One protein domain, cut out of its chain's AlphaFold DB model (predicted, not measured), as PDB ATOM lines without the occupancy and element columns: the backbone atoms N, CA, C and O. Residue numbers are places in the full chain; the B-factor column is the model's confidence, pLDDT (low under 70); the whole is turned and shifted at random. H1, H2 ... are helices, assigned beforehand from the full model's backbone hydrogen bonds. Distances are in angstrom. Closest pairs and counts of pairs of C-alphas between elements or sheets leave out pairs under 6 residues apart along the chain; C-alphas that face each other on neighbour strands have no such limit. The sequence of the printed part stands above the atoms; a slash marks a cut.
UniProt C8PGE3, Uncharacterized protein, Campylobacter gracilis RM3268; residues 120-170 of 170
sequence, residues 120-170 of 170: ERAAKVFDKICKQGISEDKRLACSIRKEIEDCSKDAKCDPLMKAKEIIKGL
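Overview. This is residues 120 to 170 of the 170 residues of an uncharacterized protein of Campylobacter gracilis RM3268 (UniProt C8PGE3). A long helix, H2, makes most of the length of this elongated domain, with H1 folded back along one side of it at a slant and H3 folded back beside its last residues, 144 to 151, and the chain zigzags through two helical hairpins that share H2. The printed part has 51 residues with three named helices in the order H1, H2, H3 and no named strand; the class is all helix. It is compact, with a radius of gyration of the C-alphas of 10.7 A, and spans 33 by 20 by 15 A.

Along the chain. Find C-alpha 120 at (157.955, 115.203, 104.309); from there H1 runs through residues 120 to 132, 18.5 A. H2, residues 135 to 151, begins at C-alpha 135 at (154.968, 100.430, 85.629) and runs 24.8 A. H3, residues 159 to 168, covers 14.2 A and ends at C-alpha 168 at (154.842, 96.615, 105.749).

Arrangement. Look first at the hairpin of H1 and H2, which touch, their closest C-alphas being those of Cys 130 and Lys 138, 4.6 A apart. They run opposite ways at a steep tilt of 41 degrees. H2 and H3 form the second hairpin; H2 touches H3 with residues 144 to 151 alone, and the closest C-alphas, those of Ile 148 and Pro 159, are 5.2 A apart. They run opposite ways at a shallow tilt of 32 degrees, only just short of steep. H1 and H3 are near each other, with 6 pairs of C-alphas within 10 A. In H1, H2 and H3 every O i to N i+4 pair is within hydrogen-bond range.

Size, cuts and confidence. The two C-alphas farthest apart are those of Ile 134 and Lys 156, 33.1 A. The printed part has no cut and ends at Leu 170, the chain's last residue. The link from H1 to H2 is tight, that from H2 to H3 short. Mean pLDDT of the printed part is 93.0, and no printed residue is under 70.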
ATOM      1  N   GLU A 120     157.951 114.104 105.277       96.38
ATOM      2  CA  GLU A 120     157.955 115.203 104.309       96.38
ATOM      3  C   GLU A 120     158.800 114.857 103.074       96.38
ATOM      4  O   GLU A 120     158.344 115.025 101.937       96.38
ATOM      5  N   ARG A 121     160.021 114.344 103.282       97.00
ATOM      6  CA  ARG A 121     160.884 113.911 102.179       97.00
ATOM      7  C   ARG A 121     160.288 112.706 101.464       97.00
ATOM      8  O   ARG A 121     160.218 112.734 100.237       97.00
ATOM      9  N   ALA A 122     159.780 111.717 102.197       97.19
ATOM     10  CA  ALA A 122     159.117 110.562 101.600       97.19
ATOM     11  C   ALA A 122     157.964 110.975 100.672       97.19
ATOM     12  O   ALA A 122     157.903 110.524  99.532       97.19
ATOM     13  N   ALA A 123     157.088 111.887 101.109       96.81
ATOM     14  CA  ALA A 123     155.966 112.371 100.306       96.81
ATOM     15  C   ALA A 123     156.428 113.068  99.014       96.81
ATOM     16  O   ALA A 123     155.879 112.807  97.941       96.81
ATOM     17  N   LYS A 124     157.471 113.907  99.092       97.25
ATOM     18  CA  LYS A 124     158.082 114.562  97.919       97.25
ATOM     19  C   LYS A 124     158.684 113.549  96.945       97.25
ATOM     20  O   LYS A 124     158.531 113.686  95.733       97.25
ATOM     21  N   VAL A 125     159.357 112.523  97.461       97.88
ATOM     22  CA  VAL A 125     159.983 111.487  96.635       97.88
ATOM     23  C   VAL A 125     158.926 110.578  95.998       97.88
ATOM     24  O   VAL A 125     159.000 110.328  94.797       97.88
ATOM     25  N   PHE A 126     157.886 110.167  96.731       97.12
ATOM     26  CA  PHE A 126     156.753 109.434  96.153       97.12
ATOM     27  C   PHE A 126     156.000 110.257  95.103       97.12
ATOM     28  O   PHE A 126     155.574 109.707  94.090       97.12
ATOM     29  N   ASP A 127     155.877 111.575  95.276       96.56
ATOM     30  CA  ASP A 127     155.354 112.465  94.234       96.56
ATOM     31  C   ASP A 127     156.230 112.482  92.977       96.56
ATOM     32  O   ASP A 127     155.712 112.340  91.864       96.56
ATOM     33  N   LYS A 128     157.557 112.546  93.138       96.44
ATOM     34  CA  LYS A 128     158.497 112.419  92.018       96.44
ATOM     35  C   LYS A 128     158.323 111.086  91.280       96.44
ATOM     36  O   LYS A 128     158.147 111.100  90.062       96.44
ATOM     37  N   ILE A 129     158.312 109.957  91.996       96.19
ATOM     38  CA  ILE A 129     158.141 108.616  91.406       96.19
ATOM     39  C   ILE A 129     156.763 108.487  90.744       96.19
ATOM     40  O   ILE A 129     156.652 107.985  89.631       96.19
ATOM     41  N   CYS A 130     155.701 109.005  91.362       96.19
ATOM     42  CA  CYS A 130     154.362 109.001  90.775       96.19
ATOM     43  C   CYS A 130     154.315 109.758  89.433       96.19
ATOM     44  O   CYS A 130     153.650 109.338  88.482       96.19
ATOM     45  N   LYS A 131     155.047 110.872  89.323       94.94
ATOM     46  CA  LYS A 131     155.111 111.676  88.096       94.94
ATOM     47  C   LYS A 131     156.003 111.045  87.024       94.94
ATOM     48  O   LYS A 131     155.615 111.049  85.857       94.94
ATOM     49  N   GLN A 132     157.161 110.507  87.409       93.19
ATOM     50  CA  GLN A 132     158.258 110.173  86.484       93.19
ATOM     51  C   GLN A 132     158.585 108.675  86.383       93.19
ATOM     52  O   GLN A 132     159.263 108.269  85.444       93.19
ATOM     53  N   GLY A 133     158.126 107.857  87.326       87.56
ATOM     54  CA  GLY A 133     158.385 106.420  87.373       87.56
ATOM     55  C   GLY A 133     157.656 105.631  86.286       87.56
ATOM     56  O   GLY A 133     156.807 106.151  85.553       87.56
ATOM     57  N   ILE A 134     157.962 104.338  86.215       83.69
ATOM     58  CA  ILE A 134     157.382 103.395  85.253       83.69
ATOM     59  C   ILE A 134     156.606 102.284  85.971       83.69
ATOM     60  O   ILE A 134     156.816 102.041  87.156       83.69
ATOM     61  N   SER A 135     155.685 101.653  85.233       84.38
ATOM     62  CA  SER A 135     154.968 100.430  85.629       84.38
ATOM     63  C   SER A 135     154.388 100.447  87.059       84.38
ATOM     64  O   SER A 135     153.525 101.277  87.365       84.38
ATOM     65  N   GLU A 136     154.813  99.504  87.898       81.06
ATOM     66  CA  GLU A 136     154.281  99.233  89.233       81.06
ATOM     67  C   GLU A 136     154.838 100.196  90.283       81.06
ATOM     68  O   GLU A 136     154.069 100.673  91.117       81.06
ATOM     69  N   ASP A 137     156.110 100.600  90.179       80.06
ATOM     70  CA  ASP A 137     156.718 101.592  91.080       80.06
ATOM     71  C   ASP A 137     155.931 102.902  91.061       80.06
ATOM     72  O   ASP A 137     155.633 103.494  92.100       80.06
ATOM     73  N   LYS A 138     155.511 103.327  89.862       92.44
ATOM     74  CA  LYS A 138     154.643 104.492  89.698       92.44
ATOM     75  C   LYS A 138     153.289 104.296  90.376       92.44
ATOM     76  O   LYS A 138     152.834 105.196  91.081       92.44
ATOM     77  N   ARG A 139     152.623 103.158  90.150       90.81
ATOM     78  CA  ARG A 139     151.292 102.873  90.719       90.81
ATOM     79  C   ARG A 139     151.339 102.870  92.241       90.81
ATOM     80  O   ARG A 139     150.530 103.551  92.872       90.81
ATOM     81  N   LEU A 140     152.316 102.166  92.804       88.75
ATOM     82  CA  LEU A 140     152.538 102.089  94.239       88.75
ATOM     83  C   LEU A 140     152.836 103.472  94.827       88.75
ATOM     84  O   LEU A 140     152.161 103.895  95.763       88.75
ATOM     85  N   ALA A 141     153.772 104.218  94.234       93.94
ATOM     86  CA  ALA A 141     154.126 105.554  94.701       93.94
ATOM     87  C   ALA A 141     152.943 106.529  94.644       93.94
ATOM     88  O   ALA A 141     152.714 107.276  95.594       93.94
ATOM     89  N   CYS A 142     152.153 106.509  93.565       95.12
ATOM     90  CA  CYS A 142     150.950 107.330  93.464       95.12
ATOM     91  C   CYS A 142     149.912 106.976  94.537       95.12
ATOM     92  O   CYS A 142     149.279 107.883  95.078       95.12
ATOM     93  N   SER A 143     149.744 105.682  94.833       93.06
ATOM     94  CA  SER A 143     148.836 105.197  95.876       93.06
ATOM     95  C   SER A 143     149.279 105.682  97.257       93.06
ATOM     96  O   SER A 143     148.528 106.382  97.931       93.06
ATOM     97  N   ILE A 144     150.538 105.426  97.631       93.50
ATOM     98  CA  ILE A 144     151.097 105.843  98.924       93.50
ATOM     99  C   ILE A 144     151.034 107.365  99.080       93.50
ATOM    100  O   ILE A 144     150.599 107.861 100.117       93.50
ATOM    101  N   ARG A 145     151.409 108.124  98.041       94.50
ATOM    102  CA  ARG A 145     151.320 109.590  98.046       94.50
ATOM    103  C   ARG A 145     149.901 110.065  98.348       94.50
ATOM    104  O   ARG A 145     149.729 110.973  99.154       94.50
ATOM    105  N   LYS A 146     148.899 109.473  97.691       94.81
ATOM    106  CA  LYS A 146     147.494 109.834  97.894       94.81
ATOM    107  C   LYS A 146     147.037 109.508  99.315       94.81
ATOM    108  O   LYS A 146     146.427 110.358  99.948       94.81
ATOM    109  N   GLU A 147     147.374 108.330  99.830       94.62
ATOM    110  CA  GLU A 147     147.033 107.930 101.201       94.62
ATOM    111  C   GLU A 147     147.659 108.867 102.243       94.62
ATOM    112  O   GLU A 147     146.977 109.287 103.175       94.62
ATOM    113  N   ILE A 148     148.925 109.264 102.063       94.88
ATOM    114  CA  ILE A 148     149.581 110.264 102.921       94.88
ATOM    115  C   ILE A 148     148.836 111.603 102.850       94.88
ATOM    116  O   ILE A 148     148.572 112.216 103.886       94.88
ATOM    117  N   GLU A 149     148.488 112.062 101.646       94.31
ATOM    118  CA  GLU A 149     147.798 113.337 101.423       94.31
ATOM    119  C   GLU A 149     146.397 113.355 102.053       94.31
ATOM    120  O   GLU A 149     146.028 114.324 102.715       94.31
ATOM    121  N   ASP A 150     145.625 112.289 101.865       95.31
ATOM    122  CA  ASP A 150     144.263 112.176 102.380       95.31
ATOM    123  C   ASP A 150     144.259 111.998 103.903       95.31
ATOM    124  O   ASP A 150     143.505 112.684 104.593       95.31
ATOM    125  N   CYS A 151     145.170 111.183 104.446       96.25
ATOM    126  CA  CYS A 151     145.367 111.050 105.891       96.25
ATOM    127  C   CYS A 151     145.774 112.385 106.535       96.25
ATOM    128  O   CYS A 151     145.255 112.743 107.584       96.25
ATOM    129  N   SER A 152     146.616 113.186 105.872       94.19
ATOM    130  CA  SER A 152     147.043 114.497 106.390       94.19
ATOM    131  C   SER A 152     145.902 115.522 106.511       94.19
ATOM    132  O   SER A 152     146.061 116.532 107.195       94.19
ATOM    133  N   LYS A 153     144.757 115.296 105.847       95.69
ATOM    134  CA  LYS A 153     143.557 116.150 105.949       95.69
ATOM    135  C   LYS A 153     142.665 115.766 107.134       95.69
ATOM    136  O   LYS A 153     141.803 116.557 107.517       95.69
ATOM    137  N   ASP A 154     142.850 114.578 107.711       95.19
ATOM    138  CA  ASP A 154     142.111 114.093 108.875       95.19
ATOM    139  C   ASP A 154     142.958 114.237 110.145       95.19
ATOM    140  O   ASP A 154     143.961 113.553 110.331       95.19
ATOM    141  N   ALA A 155     142.513 115.086 111.074       92.38
ATOM    142  CA  ALA A 155     143.198 115.326 112.344       92.38
ATOM    143  C   ALA A 155     143.337 114.075 113.240       92.38
ATOM    144  O   ALA A 155     144.092 114.108 114.211       92.38
ATOM    145  N   LYS A 156     142.597 112.993 112.963       95.31
ATOM    146  CA  LYS A 156     142.681 111.721 113.701       95.31
ATOM    147  C   LYS A 156     143.634 110.711 113.065       95.31
ATOM    148  O   LYS A 156     143.862 109.657 113.659       95.31
ATOM    149  N   CYS A 157     144.147 110.996 111.874       96.31
ATOM    150  CA  CYS A 157     144.994 110.085 111.126       96.31
ATOM    151  C   CYS A 157     146.470 110.471 111.295       96.31
ATOM    152  O   CYS A 157     146.840 111.630 111.128       96.31
ATOM    153  N   ASP A 158     147.319 109.499 111.635       96.56
ATOM    154  CA  ASP A 158     148.775 109.671 111.629       96.56
ATOM    155  C   ASP A 158     149.319 109.212 110.261       96.56
ATOM    156  O   ASP A 158     149.366 108.005 109.992       96.56
ATOM    157  N   PRO A 159     149.730 110.143 109.380       96.06
ATOM    158  CA  PRO A 159     150.161 109.805 108.027       96.06
ATOM    159  C   PRO A 159     151.460 109.002 107.979       96.06
ATOM    160  O   PRO A 159     151.640 108.201 107.060       96.06
ATOM    161  N   LEU A 160     152.346 109.149 108.967       95.62
ATOM    162  CA  LEU A 160     153.562 108.342 109.034       95.62
ATOM    163  C   LEU A 160     153.216 106.900 109.402       95.62
ATOM    164  O   LEU A 160     153.713 105.966 108.771       95.62
ATOM    165  N   MET A 161     152.347 106.707 110.395       95.38
ATOM    166  CA  MET A 161     151.881 105.372 110.776       95.38
ATOM    167  C   MET A 161     151.106 104.702 109.644       95.38
ATOM    168  O   MET A 161     151.392 103.550 109.319       95.38
ATOM    169  N   LYS A 162     150.213 105.435 108.972       94.88
ATOM    170  CA  LYS A 162     149.477 104.931 107.808       94.88
ATOM    171  C   LYS A 162     150.417 104.479 106.687       94.88
ATOM    172  O   LYS A 162     150.253 103.389 106.143       94.88
ATOM    173  N   ALA A 163     151.432 105.281 106.364       94.69
ATOM    174  CA  ALA A 163     152.428 104.918 105.359       94.69
ATOM    175  C   ALA A 163     153.241 103.677 105.769       94.69
ATOM    176  O   ALA A 163     153.483 102.802 104.937       94.69
ATOM    177  N   LYS A 164     153.619 103.557 107.051       95.38
ATOM    178  CA  LYS A 164     154.308 102.367 107.580       95.38
ATOM    179  C   LYS A 164     153.469 101.101 107.424       95.38
ATOM    180  O   LYS A 164     154.026 100.065 107.076       95.38
ATOM    181  N   GLU A 165     152.166 101.164 107.691       93.81
ATOM    182  CA  GLU A 165     151.257 100.020 107.531       93.81
ATOM    183  C   GLU A 165     151.180  99.550 106.079       93.81
ATOM    184  O   GLU A 165     151.279  98.353 105.825       93.81
ATOM    185  N   ILE A 166     151.059 100.489 105.134       91.19
ATOM    186  CA  ILE A 166     151.012 100.169 103.702       91.19
ATOM    187  C   ILE A 166     152.307  99.478 103.274       91.19
ATOM    188  O   ILE A 166     152.255  98.412 102.671       91.19
ATOM    189  N   ILE A 167     153.462 100.055 103.619       90.56
ATOM    190  CA  ILE A 167     154.768  99.527 103.204       90.56
ATOM    191  C   ILE A 167     155.049  98.154 103.824       90.56
ATOM    192  O   ILE A 167     155.591  97.292 103.149       90.56
ATOM    193  N   LYS A 168     154.671  97.924 105.088       88.00
ATOM    194  CA  LYS A 168     154.842  96.615 105.749       88.00
ATOM    195  C   LYS A 168     153.916  95.523 105.203       88.00
ATOM    196  O   LYS A 168     154.136  94.357 105.515       88.00
ATOM    197  N   GLY A 169     152.856  95.901 104.491       81.38
ATOM    198  CA  GLY A 169     151.916  94.974 103.864       81.38
ATOM    199  C   GLY A 169     152.286  94.564 102.435       81.38
ATOM    200  O   GLY A 169     151.548  93.770 101.854       81.38
ATOM    201  N   LEU A 170     153.368  95.123 101.878       77.69
ATOM    202  CA  LEU A 170     153.958  94.733 100.591       77.69
ATOM    203  C   LEU A 170     154.821  93.478 100.751       77.69
ATOM    204  O   LEU A 170     154.770  92.637  99.828       77.69
TER     205      LEU A 170